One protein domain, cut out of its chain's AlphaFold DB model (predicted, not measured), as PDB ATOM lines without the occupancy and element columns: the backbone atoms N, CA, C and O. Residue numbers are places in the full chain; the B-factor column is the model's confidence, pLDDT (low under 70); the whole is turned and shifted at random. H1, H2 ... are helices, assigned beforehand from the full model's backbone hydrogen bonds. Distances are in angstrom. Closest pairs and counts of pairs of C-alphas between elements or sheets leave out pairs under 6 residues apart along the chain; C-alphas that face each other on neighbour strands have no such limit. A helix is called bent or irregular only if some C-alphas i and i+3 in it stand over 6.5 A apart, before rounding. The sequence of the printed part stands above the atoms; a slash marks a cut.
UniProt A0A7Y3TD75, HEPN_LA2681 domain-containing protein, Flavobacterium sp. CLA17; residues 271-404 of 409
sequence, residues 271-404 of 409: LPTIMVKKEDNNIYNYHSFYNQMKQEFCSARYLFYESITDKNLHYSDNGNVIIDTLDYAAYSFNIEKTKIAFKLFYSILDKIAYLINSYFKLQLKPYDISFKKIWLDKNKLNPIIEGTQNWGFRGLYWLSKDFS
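This is residues 271 to 404 of the 409 residues of the protein "HEPN_LA2681 domain-containing protein" of Flavobacterium sp. CLA17 (UniProt A0A7Y3TD75). This is a long helical hairpin, H1 and H2 side by side along the longest axis, with a small, loosely built head of loops and the four-residue helix H3 past the end of H2, from which the short helix H4 folds back beside the second half of H2, near it but with a gap between them. At the other end of the hairpin the long loop of residues 310 to 332 swings outward, and its residues 323 to 330 stick out; residues 276 to 281, before H1, stick out too. The printed part has 134 residues, with four named helices in the order H1, H2, H3, H4 and no named strand, and its class is all helix. The whole is loose, with a radius of gyration of the C-alphas of 19.8 A, and elongated, spanning 59 by 32 by 27 A.

H1, residues 283 to 309, runs 40.3 A from C-alpha 283 at (-34.623, 9.399, 115.638) to C-alpha 309 at (-65.090, -12.482, 130.404). It is neither bent nor irregular, but only just: C-alphas 283 and 286 are 6.2 A apart. H2, residues 333 to 359, is 38.7 A long and begins with C-alpha 333 at (-58.569, -21.836, 124.688). H3 is short, residues 383 to 386. H4, residues 391 to 402, measures 17.5 A and ends with C-alpha 402 at (-39.091, -8.170, 141.225).

H1 and H2 form a helical hairpin. They touch, with 38 pairs of C-alphas within 8 A, the closest being those of Ala 300 and Ala 341, 4.5 A apart. Their lines stand at a shallow tilt of 18 degrees, opposite ways, and their centres are 8.6 A apart. H2 and H4 are near each other, with 6 pairs of C-alphas within 10 A but no pair within 8 A. H3 is apart from H1, H2 and H4, and H4 is apart from H1. Residues 376 to 377 pair with residues 380 to 381, antiparallel. In H4 every O i to N i+4 pair is within hydrogen-bond range, against 22 of 23 in H1 and 20 of 23 in H2; H3 is too short for such a pair.

The C-alphas farthest apart are those of Lys 278 and Leu 326, at 63.9 A. The links from H1 to H2 and from H2 to H3 are long, 23 residues each; the one from H3 to H4, four residues, is tight. Residues 387 to 392, of which 391 and 392 belong to H4, stand free. The printed part has no cut. Its mean pLDDT is 90.1, and residue 404 alone is under 70.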
ATOM      1  N   LEU A 271     -44.649   9.579 123.205       87.44
ATOM      2  CA  LEU A 271     -43.375  10.192 123.562       87.44
ATOM      3  C   LEU A 271     -43.483  11.722 123.432       87.44
ATOM      4  O   LEU A 271     -44.090  12.200 122.468       87.44
ATOM      5  N   PRO A 272     -42.896  12.495 124.364       86.81
ATOM      6  CA  PRO A 272     -42.806  13.943 124.226       86.81
ATOM      7  C   PRO A 272     -41.874  14.315 123.067       86.81
ATOM      8  O   PRO A 272     -41.179  13.467 122.505       86.81
ATOM      9  N   THR A 273     -41.801  15.605 122.738       85.56
ATOM     10  CA  THR A 273     -40.834  16.120 121.762       85.56
ATOM     11  C   THR A 273     -39.410  15.687 122.120       85.56
ATOM     12  O   THR A 273     -38.901  16.014 123.192       85.56
ATOM     13  N   ILE A 274     -38.748  14.976 121.201       83.88
ATOM     14  CA  ILE A 274     -37.363  14.520 121.360       83.88
ATOM     15  C   ILE A 274     -36.446  15.406 120.523       83.88
ATOM     16  O   ILE A 274     -36.569  15.468 119.300       83.88
ATOM     17  N   MET A 275     -35.487  16.054 121.183       83.50
ATOM     18  CA  MET A 275     -34.435  16.817 120.517       83.50
ATOM     19  C   MET A 275     -33.229  15.916 120.266       83.50
ATOM     20  O   MET A 275     -32.642  15.375 121.202       83.50
ATOM     21  N   VAL A 276     -32.837  15.775 119.001       83.31
ATOM     22  CA  VAL A 276     -31.647  15.015 118.599       83.31
ATOM     23  C   VAL A 276     -30.706  15.878 117.771       83.31
ATOM     24  O   VAL A 276     -31.096  16.907 117.216       83.31
ATOM     25  N   LYS A 277     -29.446  15.450 117.671       84.69
ATOM     26  CA  LYS A 277     -28.502  16.042 116.721       84.69
ATOM     27  C   LYS A 277     -28.943  15.717 115.294       84.69
ATOM     28  O   LYS A 277     -29.512  14.654 115.057       84.69
ATOM     29  N   LYS A 278     -28.649  16.605 114.342       83.19
ATOM     30  CA  LYS A 278     -29.045  16.443 112.932       83.19
ATOM     31  C   LYS A 278     -28.507  15.146 112.316       83.19
ATOM     32  O   LYS A 278     -29.129  14.592 111.420       83.19
ATOM     33  N   GLU A 279     -27.366  14.673 112.800       84.81
ATOM     34  CA  GLU A 279     -26.691  13.464 112.328       84.81
ATOM     35  C   GLU A 279     -27.248  12.174 112.963       84.81
ATOM     36  O   GLU A 279     -26.809  11.078 112.612       84.81
ATOM     37  N   ASP A 280     -28.181  12.274 113.919       79.94
ATOM     38  CA  ASP A 280     -28.763  11.112 114.592       79.94
ATOM     39  C   ASP A 280     -29.834  10.446 113.715       79.94
ATOM     40  O   ASP A 280     -31.029  10.737 113.793       79.94
ATOM     41  N   ASN A 281     -29.391   9.507 112.880       75.50
ATOM     42  CA  ASN A 281     -30.261   8.732 111.994       75.50
ATOM     43  C   ASN A 281     -31.222   7.785 112.745       75.50
ATOM     44  O   ASN A 281     -32.108   7.203 112.121       75.50
ATOM     45  N   ASN A 282     -31.085   7.627 114.070       74.25
ATOM     46  CA  ASN A 282     -31.915   6.723 114.871       74.25
ATOM     47  C   ASN A 282     -33.176   7.390 115.448       74.25
ATOM     48  O   ASN A 282     -33.896   6.753 116.217       74.25
ATOM     49  N   ILE A 283     -33.482   8.643 115.086       74.19
ATOM     50  CA  ILE A 283     -34.623   9.399 115.638       74.19
ATOM     51  C   ILE A 283     -35.970   8.661 115.517       74.19
ATOM     52  O   ILE A 283     -36.805   8.711 116.426       74.19
ATOM     53  N   TYR A 284     -36.173   7.932 114.417       76.62
ATOM     54  CA  TYR A 284     -37.403   7.181 114.162       76.62
ATOM     55  C   TYR A 284     -37.523   5.920 115.026       76.62
ATOM     56  O   TYR A 284     -38.639   5.464 115.288       76.62
ATOM     57  N   ASN A 285     -36.404   5.386 115.527       82.56
ATOM     58  CA  ASN A 285     -36.397   4.145 116.297       82.56
ATOM     59  C   ASN A 285     -37.122   4.321 117.635       82.56
ATOM     60  O   ASN A 285     -37.854   3.427 118.042       82.56
ATOM     61  N   TYR A 286     -37.002   5.483 118.290       86.62
ATOM     62  CA  TYR A 286     -37.673   5.736 119.572       86.62
ATOM     63  C   TYR A 286     -39.198   5.628 119.451       86.62
ATOM     64  O   TYR A 286     -39.837   4.888 120.199       86.62
ATOM     65  N   HIS A 287     -39.773   6.315 118.460       87.25
ATOM     66  CA  HIS A 287     -41.211   6.281 118.195       87.25
ATOM     67  C   HIS A 287     -41.659   4.909 117.694       87.25
ATOM     68  O   HIS A 287     -42.728   4.445 118.078       87.25
ATOM     69  N   SER A 288     -40.842   4.234 116.880       87.94
ATOM     70  CA  SER A 288     -41.139   2.881 116.407       87.94
ATOM     71  C   SER A 288     -41.228   1.879 117.564       87.94
ATOM     72  O   SER A 288     -42.248   1.198 117.681       87.94
ATOM     73  N   PHE A 289     -40.236   1.849 118.466       89.00
ATOM     74  CA  PHE A 289     -40.270   0.995 119.657       89.00
ATOM     75  C   PHE A 289     -41.477   1.312 120.540       89.00
ATOM     76  O   PHE A 289     -42.188   0.402 120.960       89.00
ATOM     77  N   TYR A 290     -41.742   2.596 120.792       92.12
ATOM     78  CA  TYR A 290     -42.868   2.999 121.627       92.12
ATOM     79  C   TYR A 290     -44.223   2.618 121.018       92.12
ATOM     80  O   TYR A 290     -45.070   2.060 121.713       92.12
ATOM     81  N   ASN A 291     -44.415   2.837 119.716       92.56
ATOM     82  CA  ASN A 291     -45.635   2.441 119.012       92.56
ATOM     83  C   ASN A 291     -45.855   0.927 119.068       92.56
ATOM     84  O   ASN A 291     -46.982   0.485 119.286       92.56
ATOM     85  N   GLN A 292     -44.789   0.138 118.917       94.12
ATOM     86  CA  GLN A 292     -44.872  -1.313 119.040       94.12
ATOM     87  C   GLN A 292     -45.288  -1.736 120.455       94.12
ATOM     88  O   GLN A 292     -46.237  -2.502 120.596       94.12
ATOM     89  N   MET A 293     -44.635  -1.205 121.494       96.00
ATOM     90  CA  MET A 293     -44.990  -1.497 122.892       96.00
ATOM     91  C   MET A 293     -46.447  -1.139 123.191       96.00
ATOM     92  O   MET A 293     -47.173  -1.927 123.793       96.00
ATOM     93  N   LYS A 294     -46.889   0.031 122.724       96.19
ATOM     94  CA  LYS A 294     -48.260   0.515 122.891       96.19
ATOM     95  C   LYS A 294     -49.273  -0.409 122.216       96.19
ATOM     96  O   LYS A 294     -50.257  -0.791 122.841       96.19
ATOM     97  N   GLN A 295     -49.023  -0.804 120.968       96.88
ATOM     98  CA  GLN A 295     -49.916  -1.707 120.242       96.88
ATOM     99  C   GLN A 295     -49.977  -3.092 120.895       96.88
ATOM    100  O   GLN A 295     -51.064  -3.643 121.056       96.88
ATOM    101  N   GLU A 296     -48.832  -3.643 121.298       97.56
ATOM    102  CA  GLU A 296     -48.770  -4.941 121.972       97.56
ATOM    103  C   GLU A 296     -49.485  -4.919 123.321       97.56
ATOM    104  O   GLU A 296     -50.222  -5.857 123.619       97.56
ATOM    105  N   PHE A 297     -49.347  -3.840 124.100       98.00
ATOM    106  CA  PHE A 297     -50.101  -3.663 125.340       98.00
ATOM    107  C   PHE A 297     -51.608  -3.654 125.074       98.00
ATOM    108  O   PHE A 297     -52.342  -4.404 125.713       98.00
ATOM    109  N   CYS A 298     -52.078  -2.859 124.107       98.06
ATOM    110  CA  CYS A 298     -53.502  -2.786 123.774       98.06
ATOM    111  C   CYS A 298     -54.060  -4.143 123.319       98.06
ATOM    112  O   CYS A 298     -55.162  -4.523 123.721       98.06
ATOM    113  N   SER A 299     -53.297  -4.887 122.513       98.19
ATOM    114  CA  SER A 299     -53.661  -6.235 122.072       98.19
ATOM    115  C   SER A 299     -53.669  -7.240 123.229       98.19
ATOM    116  O   SER A 299     -54.628  -7.996 123.368       98.19
ATOM    117  N   ALA A 300     -52.650  -7.227 124.090       98.44
ATOM    118  CA  ALA A 300     -52.563  -8.103 125.258       98.44
ATOM    119  C   ALA A 300     -53.674  -7.816 126.281       98.44
ATOM    120  O   ALA A 300     -54.300  -8.750 126.779       98.44
ATOM    121  N   ARG A 301     -53.984  -6.536 126.532       98.38
ATOM    122  CA  ARG A 301     -55.100  -6.095 127.383       98.38
ATOM    123  C   ARG A 301     -56.429  -6.659 126.897       98.38
ATOM    124  O   ARG A 301     -57.193  -7.179 127.704       98.38
ATOM    125  N   TYR A 302     -56.694  -6.579 125.594       97.88
ATOM    126  CA  TYR A 302     -57.930  -7.118 125.030       97.88
ATOM    127  C   TYR A 302     -57.983  -8.648 125.113       97.88
ATOM    128  O   TYR A 302     -58.987  -9.187 125.566       97.88
ATOM    129  N   LEU A 303     -56.893  -9.349 124.772       97.50
ATOM    130  CA  LEU A 303     -56.810 -10.810 124.919       97.50
ATOM    131  C   LEU A 303     -57.060 -11.259 126.362       97.50
ATOM    132  O   LEU A 303     -57.763 -12.244 126.589       97.50
ATOM    133  N   PHE A 304     -56.511 -10.527 127.334       97.94
ATOM    134  CA  PHE A 304     -56.741 -10.797 128.746       97.94
ATOM    135  C   PHE A 304     -58.206 -10.571 129.132       97.94
ATOM    136  O   PHE A 304     -58.818 -11.470 129.706       97.94
ATOM    137  N   TYR A 305     -58.794  -9.432 128.751       97.75
ATOM    138  CA  TYR A 305     -60.216  -9.150 128.971       97.75
ATOM    139  C   TYR A 305     -61.112 -10.260 128.413       97.75
ATOM    140  O   TYR A 305     -61.968 -10.787 129.122       97.75
ATOM    141  N   GLU A 306     -60.895 -10.651 127.159       95.56
ATOM    142  CA  GLU A 306     -61.683 -11.696 126.507       95.56
ATOM    143  C   GLU A 306     -61.536 -13.032 127.250       95.56
ATOM    144  O   GLU A 306     -62.526 -13.712 127.499       95.56
ATOM    145  N   SER A 307     -60.316 -13.363 127.695       95.06
ATOM    146  CA  SER A 307     -60.041 -14.612 128.413       95.06
ATOM    147  C   SER A 307     -60.766 -14.752 129.753       95.06
ATOM    148  O   SER A 307     -61.101 -15.868 130.140       95.06
ATOM    149  N   ILE A 308     -61.020 -13.641 130.455       94.38
ATOM    150  CA  ILE A 308     -61.675 -13.650 131.774       94.38
ATOM    151  C   ILE A 308     -63.181 -13.368 131.702       94.38
ATOM    152  O   ILE A 308     -63.897 -13.600 132.680       94.38
ATOM    153  N   THR A 309     -63.673 -12.847 130.574       93.69
ATOM    154  CA  THR A 309     -65.090 -12.482 130.404       93.69
ATOM    155  C   THR A 309     -65.872 -13.464 129.545       93.69
ATOM    156  O   THR A 309     -67.059 -13.671 129.817       93.69
ATOM    157  N   ASP A 310     -65.241 -14.107 128.560       86.94
ATOM    158  CA  ASP A 310     -65.888 -15.152 127.774       86.94
ATOM    159  C   ASP A 310     -65.911 -16.472 128.554       86.94
ATOM    160  O   ASP A 310     -64.887 -17.103 128.816       86.94
ATOM    161  N   LYS A 311     -67.117 -16.887 128.945       82.75
ATOM    162  CA  LYS A 311     -67.355 -18.140 129.675       82.75
ATOM    163  C   LYS A 311     -67.779 -19.288 128.762       82.75
ATOM    164  O   LYS A 311     -68.038 -20.384 129.255       82.75
ATOM    165  N   ASN A 312     -67.906 -19.044 127.460       86.25
ATOM    166  CA  ASN A 312     -68.356 -20.062 126.526       86.25
ATOM    167  C   ASN A 312     -67.205 -20.996 126.146       86.25
ATOM    168  O   ASN A 312     -66.045 -20.591 126.076       86.25
ATOM    169  N   LEU A 313     -67.544 -22.254 125.856       84.00
ATOM    170  CA  LEU A 313     -66.600 -23.181 125.246       84.00
ATOM    171  C   LEU A 313     -66.262 -22.677 123.841       84.00
ATOM    172  O   LEU A 313     -67.148 -22.534 122.994       84.00
ATOM    173  N   HIS A 314     -64.984 -22.417 123.587       93.00
ATOM    174  CA  HIS A 314     -64.545 -22.008 122.264       93.00
ATOM    175  C   HIS A 314     -64.485 -23.226 121.337       93.00
ATOM    176  O   HIS A 314     -64.059 -24.305 121.739       93.00
ATOM    177  N   TYR A 315     -64.835 -23.067 120.059       94.25
ATOM    178  CA  TYR A 315     -64.839 -24.189 119.109       94.25
ATOM    179  C   TYR A 315     -63.448 -24.807 118.878       94.25
ATOM    180  O   TYR A 315     -63.363 -25.932 118.400       94.25
ATOM    181  N   SER A 316     -62.366 -24.103 119.235       92.25
ATOM    182  CA  SER A 316     -61.002 -24.661 119.240       92.25
ATOM    183  C   SER A 316     -60.817 -25.784 120.264       92.25
ATOM    184  O   SER A 316     -59.895 -26.581 120.111       92.25
ATOM    185  N   ASP A 317     -61.658 -25.840 121.296       92.50
ATOM    186  CA  ASP A 317     -61.626 -26.894 122.310       92.50
ATOM    187  C   ASP A 317     -62.470 -28.114 121.883       92.50
ATOM    188  O   ASP A 317     -62.368 -29.191 122.473       92.50
ATOM    189  N   ASN A 318     -63.285 -27.992 120.825       92.81
ATOM    190  CA  ASN A 318     -64.146 -29.078 120.359       92.81
ATOM    191  C   ASN A 318     -63.319 -30.240 119.796       92.81
ATOM    192  O   ASN A 318     -62.540 -30.076 118.859       92.81
ATOM    193  N   GLY A 319     -63.542 -31.441 120.332       92.19
ATOM    194  CA  GLY A 319     -62.819 -32.643 119.912       92.19
ATOM    195  C   GLY A 319     -61.362 -32.694 120.388       92.19
ATOM    196  O   GLY A 319     -60.631 -33.592 119.972       92.19
ATOM    197  N   ASN A 320     -60.939 -31.773 121.261       91.06
ATOM    198  CA  ASN A 320     -59.614 -31.791 121.870       91.06
ATOM    199  C   ASN A 320     -59.588 -32.779 123.049       91.06
ATOM    200  O   ASN A 320     -60.022 -32.466 124.157       91.06
ATOM    201  N   VAL A 321     -59.115 -34.001 122.798       91.00
ATOM    202  CA  VAL A 321     -59.014 -35.044 123.827       91.00
ATOM    203  C   VAL A 321     -57.775 -34.789 124.689       91.00
ATOM    204  O   VAL A 321     -56.652 -35.046 124.259       91.00
ATOM    205  N   ILE A 322     -57.989 -34.308 125.913       90.62
ATOM    206  CA  ILE A 322     -56.943 -34.083 126.917       90.62
ATOM    207  C   ILE A 322     -57.015 -35.198 127.962       90.62
ATOM    208  O   ILE A 322     -58.093 -35.539 128.446       90.62
ATOM    209  N   ILE A 323     -55.863 -35.783 128.290       92.25
ATOM    210  CA  ILE A 323     -55.759 -36.821 129.319       92.25
ATOM    211  C   ILE A 323     -55.835 -36.152 130.694       92.25
ATOM    212  O   ILE A 323     -55.023 -35.278 130.991       92.25
ATOM    213  N   ASP A 324     -56.781 -36.582 131.528       89.06
ATOM    214  CA  ASP A 324     -56.858 -36.162 132.928       89.06
ATOM    215  C   ASP A 324     -55.725 -36.815 133.731       89.06
ATOM    216  O   ASP A 324     -55.631 -38.043 133.816       89.06
ATOM    217  N   THR A 325     -54.845 -35.983 134.291       93.75
ATOM    218  CA  THR A 325     -53.703 -36.429 135.100       93.75
ATOM    219  C   THR A 325     -53.941 -36.330 136.609       93.75
ATOM    220  O   THR A 325     -53.025 -36.612 137.378       93.75
ATOM    221  N   LEU A 326     -55.163 -35.982 137.045       90.62
ATOM    222  CA  LEU A 326     -55.550 -35.771 138.451       90.62
ATOM    223  C   LEU A 326     -54.730 -34.681 139.170       90.62
ATOM    224  O   LEU A 326     -54.650 -34.658 140.397       90.62
ATOM    225  N   ASP A 327     -54.135 -33.762 138.408       93.38
ATOM    226  CA  ASP A 327     -53.371 -32.605 138.890       93.38
ATOM    227  C   ASP A 327     -54.238 -31.346 139.058       93.38
ATOM    228  O   ASP A 327     -53.728 -30.279 139.397       93.38
ATOM    229  N   TYR A 328     -55.550 -31.470 138.823       88.19
ATOM    230  CA  TYR A 328     -56.518 -30.369 138.824       88.19
ATOM    231  C   TYR A 328     -56.175 -29.244 137.829       88.19
ATOM    232  O   TYR A 328     -56.687 -28.127 137.958       88.19
ATOM    233  N   ALA A 329     -55.339 -29.516 136.820       89.88
ATOM    234  CA  ALA A 329     -55.018 -28.535 135.797       89.88
ATOM    235  C   ALA A 329     -56.221 -28.291 134.882       89.88
ATOM    236  O   ALA A 329     -56.834 -29.210 134.335       89.88
ATOM    237  N   ALA A 330     -56.544 -27.015 134.685       87.38
ATOM    238  CA  ALA A 330     -57.555 -26.596 133.732       87.38
ATOM    239  C   ALA A 330     -56.907 -26.284 132.377       87.38
ATOM    240  O   ALA A 330     -55.905 -25.566 132.294       87.38
ATOM    241  N   TYR A 331     -57.519 -26.787 131.307       89.38
ATOM    242  CA  TYR A 331     -57.098 -26.546 129.931       89.38
ATOM    243  C   TYR A 331     -58.277 -26.005 129.128       89.38
ATOM    244  O   TYR A 331     -59.343 -26.616 129.088       89.38
ATOM    245  N   SER A 332     -58.091 -24.850 128.499       91.62
ATOM    246  CA  SER A 332     -59.061 -24.270 127.571       91.62
ATOM    247  C   SER A 332     -58.387 -23.230 126.689       91.62
ATOM    248  O   SER A 332     -57.351 -22.658 127.054       91.62
ATOM    249  N   PHE A 333     -59.007 -22.922 125.555       94.06
ATOM    250  CA  PHE A 333     -58.569 -21.836 124.688       94.06
ATOM    251  C   PHE A 333     -58.475 -20.494 125.429       94.06
ATOM    252  O   PHE A 333     -57.532 -19.732 125.214       94.06
ATOM    253  N   ASN A 334     -59.405 -20.217 126.348       93.44
ATOM    254  CA  ASN A 334     -59.386 -18.983 127.134       93.44
ATOM    255  C   ASN A 334     -58.215 -18.955 128.131       93.44
ATOM    256  O   ASN A 334     -57.557 -17.925 128.252       93.44
ATOM    257  N   ILE A 335     -57.852 -20.085 128.749       93.25
ATOM    258  CA  ILE A 335     -56.638 -20.171 129.581       93.25
ATOM    259  C   ILE A 335     -55.379 -19.914 128.740       93.25
ATOM    260  O   ILE A 335     -54.480 -19.186 129.168       93.25
ATOM    261  N   GLU A 336     -55.310 -20.454 127.521       95.06
ATOM    262  CA  GLU A 336     -54.195 -20.169 126.612       95.06
ATOM    263  C   GLU A 336     -54.157 -18.694 126.181       95.06
ATOM    264  O   GLU A 336     -53.072 -18.111 126.141       95.06
ATOM    265  N   LYS A 337     -55.306 -18.032 125.962       95.75
ATOM    266  CA  LYS A 337     -55.360 -16.572 125.747       95.75
ATOM    267  C   LYS A 337     -54.757 -15.798 126.916       95.75
ATOM    268  O   LYS A 337     -53.956 -14.894 126.679       95.75
ATOM    269  N   THR A 338     -55.075 -16.161 128.161       95.75
ATOM    270  CA  THR A 338     -54.466 -15.537 129.347       95.75
ATOM    271  C   THR A 338     -52.945 -15.710 129.339       95.75
ATOM    272  O   THR A 338     -52.209 -14.739 129.526       95.75
ATOM    273  N   LYS A 339     -52.448 -16.922 129.047       96.50
ATOM    274  CA  LYS A 339     -51.003 -17.197 128.940       96.50
ATOM    275  C   LYS A 339     -50.344 -16.388 127.819       96.50
ATOM    276  O   LYS A 339     -49.222 -15.912 127.991       96.50
ATOM    277  N   ILE A 340     -51.012 -16.222 126.677       97.75
ATOM    278  CA  ILE A 340     -50.529 -15.396 125.559       97.75
ATOM    279  C   ILE A 340     -50.461 -13.925 125.974       97.75
ATOM    280  O   ILE A 340     -49.428 -13.294 125.762       97.75
ATOM    281  N   ALA A 341     -51.511 -13.394 126.606       98.06
ATOM    282  CA  ALA A 341     -51.522 -12.025 127.110       98.06
ATOM    283  C   ALA A 341     -50.368 -11.786 128.098       98.06
ATOM    284  O   ALA A 341     -49.609 -10.834 127.934       98.06
ATOM    285  N   PHE A 342     -50.158 -12.705 129.049       96.25
ATOM    286  CA  PHE A 342     -49.035 -12.646 129.988       96.25
ATOM    287  C   PHE A 342     -47.671 -12.631 129.279       96.25
ATOM    288  O   PHE A 342     -46.828 -11.783 129.574       96.25
ATOM    289  N   LYS A 343     -47.456 -13.522 128.300       97.00
ATOM    290  CA  LYS A 343     -46.219 -13.552 127.498       97.00
ATOM    291  C   LYS A 343     -45.996 -12.243 126.741       97.00
ATOM    292  O   LYS A 343     -44.861 -11.776 126.672       97.00
ATOM    293  N   LEU A 344     -47.056 -11.647 126.190       97.56
ATOM    294  CA  LEU A 344     -46.971 -10.360 125.501       97.56
ATOM    295  C   LEU A 344     -46.580  -9.242 126.469       97.56
ATOM    296  O   LEU A 344     -45.605  -8.549 126.184       97.56
ATOM    297  N   PHE A 345     -47.241  -9.125 127.626       95.88
ATOM    298  CA  PHE A 345     -46.871  -8.149 128.660       95.88
ATOM    299  C   PHE A 345     -45.413  -8.305 129.102       95.88
ATOM    300  O   PHE A 345     -44.676  -7.324 129.150       95.88
ATOM    301  N   TYR A 346     -44.962  -9.539 129.336       93.62
ATOM    302  CA  TYR A 346     -43.568  -9.805 129.683       93.62
ATOM    303  C   TYR A 346     -42.606  -9.395 128.553       93.62
ATOM    304  O   TYR A 346     -41.579  -8.771 128.801       93.62
ATOM    305  N   SER A 347     -42.958  -9.663 127.292       94.88
ATOM    306  CA  SER A 347     -42.130  -9.298 126.133       94.88
ATOM    307  C   SER A 347     -42.018  -7.787 125.885       94.88
ATOM    308  O   SER A 347     -41.114  -7.350 125.165       94.88
ATOM    309  N   ILE A 348     -42.927  -6.979 126.444       96.38
ATOM    310  CA  ILE A 348     -42.842  -5.513 126.394       96.38
ATOM    311  C   ILE A 348     -41.653  -5.030 127.229       96.38
ATOM    312  O   ILE A 348     -40.975  -4.093 126.815       96.38
ATOM    313  N   LEU A 349     -41.329  -5.701 128.340       95.19
ATOM    314  CA  LEU A 349     -40.188  -5.346 129.191       95.19
ATOM    315  C   LEU A 349     -38.867  -5.372 128.408       95.19
ATOM    316  O   LEU A 349     -38.060  -4.447 128.501       95.19
ATOM    317  N   ASP A 350     -38.653  -6.380 127.564       93.81
ATOM    318  CA  ASP A 350     -37.449  -6.428 126.730       93.81
ATOM    319  C   ASP A 350     -37.432  -5.298 125.691       93.81
ATOM    320  O   ASP A 350     -36.379  -4.726 125.421       93.81
ATOM    321  N   LYS A 351     -38.586  -4.883 125.157       94.12
ATOM    322  CA  LYS A 351     -38.668  -3.725 124.242       94.12
ATOM    323  C   LYS A 351     -38.377  -2.407 124.952       94.12
ATOM    324  O   LYS A 351     -37.716  -1.545 124.369       94.12
ATOM    325  N   ILE A 352     -38.775  -2.281 126.219       95.12
ATOM    326  CA  ILE A 352     -38.333  -1.186 127.088       95.12
ATOM    327  C   ILE A 352     -36.801  -1.209 127.182       95.12
ATOM    328  O   ILE A 352     -36.169  -0.171 127.001       95.12
ATOM    329  N   ALA A 353     -36.179  -2.378 127.353       94.69
ATOM    330  CA  ALA A 353     -34.719  -2.509 127.382       94.69
ATOM    331  C   ALA A 353     -34.042  -2.066 126.068       94.69
ATOM    332  O   ALA A 353     -33.030  -1.362 126.102       94.69
ATOM    333  N   TYR A 354     -34.614  -2.409 124.908       93.06
ATOM    334  CA  TYR A 354     -34.136  -1.927 123.602       93.06
ATOM    335  C   TYR A 354     -34.240  -0.403 123.467       93.06
ATOM    336  O   TYR A 354     -33.299   0.239 122.979       93.06
ATOM    337  N   LEU A 355     -35.354   0.178 123.926       92.56
ATOM    338  CA  LEU A 355     -35.543   1.625 123.949       92.56
ATOM    339  C   LEU A 355     -34.511   2.298 124.863       92.56
ATOM    340  O   LEU A 355     -33.885   3.265 124.437       92.56
ATOM    341  N   ILE A 356     -34.269   1.760 126.062       92.94
ATOM    342  CA  ILE A 356     -33.255   2.254 127.009       92.94
ATOM    343  C   ILE A 356     -31.857   2.202 126.383       92.94
ATOM    344  O   ILE A 356     -31.154   3.213 126.389       92.94
ATOM    345  N   ASN A 357     -31.466   1.067 125.791       92.56
ATOM    346  CA  ASN A 357     -30.153   0.906 125.155       92.56
ATOM    347  C   ASN A 357     -29.926   1.952 124.056       92.56
ATOM    348  O   ASN A 357     -28.850   2.543 123.965       92.56
ATOM    349  N   SER A 358     -30.957   2.190 123.240       89.69
ATOM    350  CA  SER A 358     -30.907   3.154 122.142       89.69
ATOM    351  C   SER A 358     -30.906   4.597 122.649       89.69
ATOM    352  O   SER A 358     -30.087   5.397 122.204       89.69
ATOM    353  N   TYR A 359     -31.780   4.928 123.603       88.81
ATOM    354  CA  TYR A 359     -31.936   6.280 124.140       88.81
ATOM    355  C   TYR A 359     -30.690   6.746 124.905       88.81
ATOM    356  O   TYR A 359     -30.171   7.830 124.641       88.81
ATOM    357  N   PHE A 360     -30.156   5.904 125.794       89.50
ATOM    358  CA  PHE A 360     -28.947   6.207 126.568       89.50
ATOM    359  C   PHE A 360     -27.644   5.871 125.835       89.50
ATOM    360  O   PHE A 360     -26.563   6.119 126.366       89.50
ATOM    361  N   LYS A 361     -27.728   5.330 124.611       89.19
ATOM    362  CA  LYS A 361     -26.572   4.952 123.784       89.19
ATOM    363  C   LYS A 361     -25.600   4.039 124.543       89.19
ATOM    364  O   LYS A 361     -24.387   4.237 124.480       89.19
ATOM    365  N   LEU A 362     -26.138   3.027 125.234       91.06
ATOM    366  CA  LEU A 362     -25.360   2.097 126.070       91.06
ATOM    367  C   LEU A 362     -24.499   1.122 125.246       91.06
ATOM    368  O   LEU A 362     -23.611   0.479 125.793       91.06
ATOM    369  N   GLN A 363     -24.733   1.037 123.929       89.75
ATOM    370  CA  GLN A 363     -23.945   0.240 122.973       89.75
ATOM    371  C   GLN A 363     -23.921  -1.268 123.278       89.75
ATOM    372  O   GLN A 363     -23.015  -1.982 122.839       89.75
ATOM    373  N   LEU A 364     -24.942  -1.779 123.972       90.81
ATOM    374  CA  LEU A 364     -25.124  -3.218 124.133       90.81
ATOM    375  C   LEU A 364     -25.516  -3.849 122.798       90.81
ATOM    376  O   LEU A 364     -26.274  -3.275 122.007       90.81
ATOM    377  N   LYS A 365     -25.003  -5.054 122.557       91.56
ATOM    378  CA  LYS A 365     -25.313  -5.826 121.354       91.56
ATOM    379  C   LYS A 365     -26.708  -6.443 121.480       91.56
ATOM    380  O   LYS A 365     -27.072  -6.837 122.583       91.56
ATOM    381  N   PRO A 366     -27.473  -6.608 120.383       88.00
ATOM    382  CA  PRO A 366     -28.866  -7.064 120.449       88.00
ATOM    383  C   PRO A 366     -29.105  -8.337 121.277       88.00
ATOM    384  O   PRO A 366     -30.055  -8.407 122.043       88.00
ATOM    385  N   TYR A 367     -28.210  -9.323 121.188       88.56
ATOM    386  CA  TYR A 367     -28.318 -10.586 121.929       88.56
ATOM    387  C   TYR A 367     -28.041 -10.472 123.439       88.56
ATOM    388  O   TYR A 367     -28.377 -11.384 124.195       88.56
ATOM    389  N   ASP A 368     -27.447  -9.365 123.882       88.25
ATOM    390  CA  ASP A 368     -27.174  -9.079 125.292       88.25
ATOM    391  C   ASP A 368     -28.279  -8.228 125.939       88.25
ATOM    392  O   ASP A 368     -28.279  -8.041 127.157       88.25
ATOM    393  N   ILE A 369     -29.236  -7.731 125.145       92.31
ATOM    394  CA  ILE A 369     -30.316  -6.863 125.618       92.31
ATOM    395  C   ILE A 369     -31.458  -7.719 126.161       92.31
ATOM    396  O   ILE A 369     -32.130  -8.444 125.430       92.31
ATOM    397  N   SER A 370     -31.703  -7.577 127.457       93.12
ATOM    398  CA  SER A 370     -32.947  -7.977 128.106       93.12
ATOM    399  C   SER A 370     -33.275  -6.996 129.220       93.12
ATOM    400  O   SER A 370     -32.380  -6.304 129.724       93.12
ATOM    401  N   PHE A 371     -34.532  -6.965 129.654       93.62
ATOM    402  CA  PHE A 371     -34.956  -6.093 130.751       93.62
ATOM    403  C   PHE A 371     -34.181  -6.339 132.041       93.62
ATOM    404  O   PHE A 371     -33.970  -5.418 132.814       93.62
ATOM    405  N   LYS A 372     -33.692  -7.561 132.264       89.56
ATOM    406  CA  LYS A 372     -32.851  -7.878 133.422       89.56
ATOM    407  C   LYS A 372     -31.417  -7.361 133.276       89.56
ATOM    408  O   LYS A 372     -30.826  -6.907 134.249       89.56
ATOM    409  N   LYS A 373     -30.826  -7.471 132.083       90.19
ATOM    410  CA  LYS A 373     -29.394  -7.197 131.864       90.19
ATOM    411  C   LYS A 373     -29.086  -5.728 131.580       90.19
ATOM    412  O   LYS A 373     -27.971  -5.299 131.850       90.19
ATOM    413  N   ILE A 374     -30.054  -4.969 131.064       93.25
ATOM    414  CA  ILE A 374     -29.863  -3.583 130.598       93.25
ATOM    415  C   ILE A 374     -29.297  -2.634 131.661       93.25
ATOM    416  O   ILE A 374     -28.632  -1.657 131.328       93.25
ATOM    417  N   TRP A 375     -29.534  -2.934 132.937       91.88
ATOM    418  CA  TRP A 375     -29.120  -2.103 134.064       91.88
ATOM    419  C   TRP A 375     -27.633  -2.215 134.396       91.88
ATOM    420  O   TRP A 375     -27.098  -1.337 135.070       91.88
ATOM    421  N   LEU A 376     -26.960  -3.280 133.954       90.00
ATOM    422  CA  LEU A 376     -25.636  -3.646 134.444       90.00
ATOM    423  C   LEU A 376     -24.544  -3.463 133.380       90.00
ATOM    424  O   LEU A 376     -24.714  -3.838 132.223       90.00
ATOM    425  N   ASP A 377     -23.383  -2.967 133.802       86.75
ATOM    426  CA  ASP A 377     -22.108  -3.058 133.089       86.75
ATOM    427  C   ASP A 377     -21.098  -3.812 133.968       86.75
ATOM    428  O   ASP A 377     -20.849  -3.445 135.116       86.75
ATOM    429  N   LYS A 378     -20.538  -4.917 133.457       83.81
ATOM    430  CA  LYS A 378     -19.604  -5.800 134.192       83.81
ATOM    431  C   LYS A 378     -20.086  -6.168 135.611       83.81
ATOM    432  O   LYS A 378     -19.305  -6.147 136.560       83.81
ATOM    433  N   ASN A 379     -21.368  -6.529 135.744       82.31
ATOM    434  CA  ASN A 379     -22.045  -6.890 137.005       82.31
ATOM    435  C   ASN A 379     -22.169  -5.760 138.045       82.31
ATOM    436  O   ASN A 379     -22.474  -6.036 139.202       82.31
ATOM    437  N   LYS A 380     -21.956  -4.502 137.654       86.44
ATOM    438  CA  LYS A 380     -22.268  -3.320 138.469       86.44
ATOM    439  C   LYS A 380     -23.317  -2.478 137.763       86.44
ATOM    440  O   LYS A 380     -23.483  -2.620 136.554       86.44
ATOM    441  N   LEU A 381     -24.021  -1.619 138.493       88.19
ATOM    442  CA  LEU A 381     -24.948  -0.671 137.880       88.19
ATOM    443  C   LEU A 381     -24.212   0.160 136.819       88.19
ATOM    444  O   LEU A 381     -23.084   0.606 137.035       88.19
ATOM    445  N   ASN A 382     -24.823   0.316 135.647       89.50
ATOM    446  CA  ASN A 382     -24.222   1.082 134.567       89.50
ATOM    447  C   ASN A 382     -24.081   2.559 135.003       89.50
ATOM    448  O   ASN A 382     -25.094   3.166 135.357       89.50
ATOM    449  N   PRO A 383     -22.888   3.182 134.922       89.31
ATOM    450  CA  PRO A 383     -22.685   4.557 135.393       89.31
ATOM    451  C   PRO A 383     -23.575   5.605 134.709       89.31
ATOM    452  O   PRO A 383     -23.927   6.617 135.312       89.31
ATOM    453  N   ILE A 384     -23.969   5.371 133.449       90.06
ATOM    454  CA  ILE A 384     -24.895   6.257 132.724       90.06
ATOM    455  C   ILE A 384     -26.288   6.192 133.357       90.06
ATOM    456  O   ILE A 384     -26.946   7.221 133.481       90.06
ATOM    457  N   ILE A 385     -26.720   4.995 133.763       89.38
ATOM    458  CA  ILE A 385     -28.005   4.751 134.431       89.38
ATOM    459  C   ILE A 385     -27.977   5.330 135.846       89.38
ATOM    460  O   ILE A 385     -28.885   6.074 136.216       89.38
ATOM    461  N   GLU A 386     -26.917   5.046 136.602       86.56
ATOM    462  CA  GLU A 386     -26.715   5.537 137.969       86.56
ATOM    463  C   GLU A 386     -26.732   7.069 138.041       86.56
ATOM    464  O   GLU A 386     -27.352   7.649 138.930       86.56
ATOM    465  N   GLY A 387     -26.132   7.739 137.051       84.81
ATOM    466  CA  GLY A 387     -26.115   9.200 136.964       84.81
ATOM    467  C   GLY A 387     -27.474   9.847 136.669       84.81
ATOM    468  O   GLY A 387     -27.581  11.077 136.697       84.81
ATOM    469  N   THR A 388     -28.522   9.070 136.370       85.19
ATOM    470  CA  THR A 388     -29.840   9.632 136.057       85.19
ATOM    471  C   THR A 388     -30.585  10.109 137.307       85.19
ATOM    472  O   THR A 388     -30.662   9.444 138.341       85.19
ATOM    473  N   GLN A 389     -31.217  11.277 137.178       81.19
ATOM    474  CA  GLN A 389     -32.126  11.836 138.186       81.19
ATOM    475  C   GLN A 389     -33.604  11.605 137.823       81.19
ATOM    476  O   GLN A 389     -34.496  12.246 138.373       81.19
ATOM    477  N   ASN A 390     -33.881  10.720 136.858       84.06
ATOM    478  CA  ASN A 390     -35.243  10.433 136.421       84.06
ATOM    479  C   ASN A 390     -35.903   9.447 137.391       84.06
ATOM    480  O   ASN A 390     -35.546   8.272 137.446       84.06
ATOM    481  N   TRP A 391     -36.889   9.937 138.134       80.81
ATOM    482  CA  TRP A 391     -37.526   9.163 139.190       80.81
ATOM    483  C   TRP A 391     -38.341   7.975 138.662       80.81
ATOM    484  O   TRP A 391     -38.191   6.863 139.158       80.81
ATOM    485  N   GLY A 392     -39.125   8.166 137.596       84.75
ATOM    486  CA  GLY A 392     -39.873   7.069 136.969       84.75
ATOM    487  C   GLY A 392     -38.956   5.992 136.375       84.75
ATOM    488  O   GLY A 392     -39.284   4.808 136.385       84.75
ATOM    489  N   PHE A 393     -37.762   6.379 135.918       88.75
ATOM    490  CA  PHE A 393     -36.756   5.435 135.426       88.75
ATOM    491  C   PHE A 393     -36.181   4.546 136.540       88.75
ATOM    492  O   PHE A 393     -35.939   3.362 136.307       88.75
ATOM    493  N   ARG A 394     -36.044   5.068 137.768       86.88
ATOM    494  CA  ARG A 394     -35.714   4.242 138.944       86.88
ATOM    495  C   ARG A 394     -36.806   3.220 139.235       86.88
ATOM    496  O   ARG A 394     -36.486   2.080 139.557       86.88
ATOM    497  N   GLY A 395     -38.070   3.583 139.028       90.12
ATOM    498  CA  GLY A 395     -39.193   2.656 139.164       90.12
ATOM    499  C   GLY A 395     -39.067   1.449 138.236       90.12
ATOM    500  O   GLY A 395     -39.287   0.319 138.665       90.12
ATOM    501  N   LEU A 396     -38.619   1.666 136.994       91.69
ATOM    502  CA  LEU A 396     -38.335   0.582 136.046       91.69
ATOM    503  C   LEU A 396     -37.154  -0.297 136.485       91.69
ATOM    504  O   LEU A 396     -37.218  -1.516 136.325       91.69
ATOM    505  N   TYR A 397     -36.101   0.292 137.057       90.94
ATOM    506  CA  TYR A 397     -35.000  -0.486 137.631       90.94
ATOM    507  C   TYR A 397     -35.491  -1.397 138.756       90.94
ATOM    508  O   TYR A 397     -35.205  -2.595 138.749       90.94
ATOM    509  N   TRP A 398     -36.276  -0.861 139.687       88.75
ATOM    510  CA  TRP A 398     -36.824  -1.638 140.796       88.75
ATOM    511  C   TRP A 398     -37.797  -2.720 140.335       88.75
ATOM    512  O   TRP A 398     -37.730  -3.843 140.826       88.75
ATOM    513  N   LEU A 399     -38.611  -2.446 139.313       90.50
ATOM    514  CA  LEU A 399     -39.434  -3.470 138.673       90.50
ATOM    515  C   LEU A 399     -38.584  -4.639 138.137       90.50
ATOM    516  O   LEU A 399     -39.010  -5.786 138.187       90.50
ATOM    517  N   SER A 400     -37.363  -4.394 137.654       89.81
ATOM    518  CA  SER A 400     -36.479  -5.478 137.192       89.81
ATOM    519  C   SER A 400     -35.999  -6.406 138.318       89.81
ATOM    520  O   SER A 400     -35.691  -7.579 138.063       89.81
ATOM    521  N   LYS A 401     -35.949  -5.906 139.560       84.56
ATOM    522  CA  LYS A 401     -35.562  -6.685 140.744       84.56
ATOM    523  C   LYS A 401     -36.660  -7.672 141.139       84.56
ATOM    524  O   LYS A 401     -36.330  -8.825 141.404       84.56
ATOM    525  N   ASP A 402     -37.933  -7.286 140.995       83.56
ATOM    526  CA  ASP A 402     -39.091  -8.170 141.225       83.56
ATOM    527  C   ASP A 402     -39.044  -9.457 140.365       83.56
ATOM    528  O   ASP A 402     -39.546 -10.499 140.769       83.56
ATOM    529  N   PHE A 403     -38.407  -9.425 139.185       77.50
ATOM    530  CA  PHE A 403     -38.247 -10.606 138.313       77.50
ATOM    531  C   PHE A 403     -36.950 -11.396 138.546       77.50
ATOM    532  O   PHE A 403     -36.764 -12.487 137.994       77.50
ATOM    533  N   SER A 404     -35.994 -10.819 139.271       62.75
ATOM    534  CA  SER A 404     -34.625 -11.329 139.362       62.75
ATOM    535  C   SER A 404     -34.377 -12.161 140.611       62.75
ATOM    536  O   SER A 404     -33.542 -13.071 140.559       62.75
TER     537      SER A 404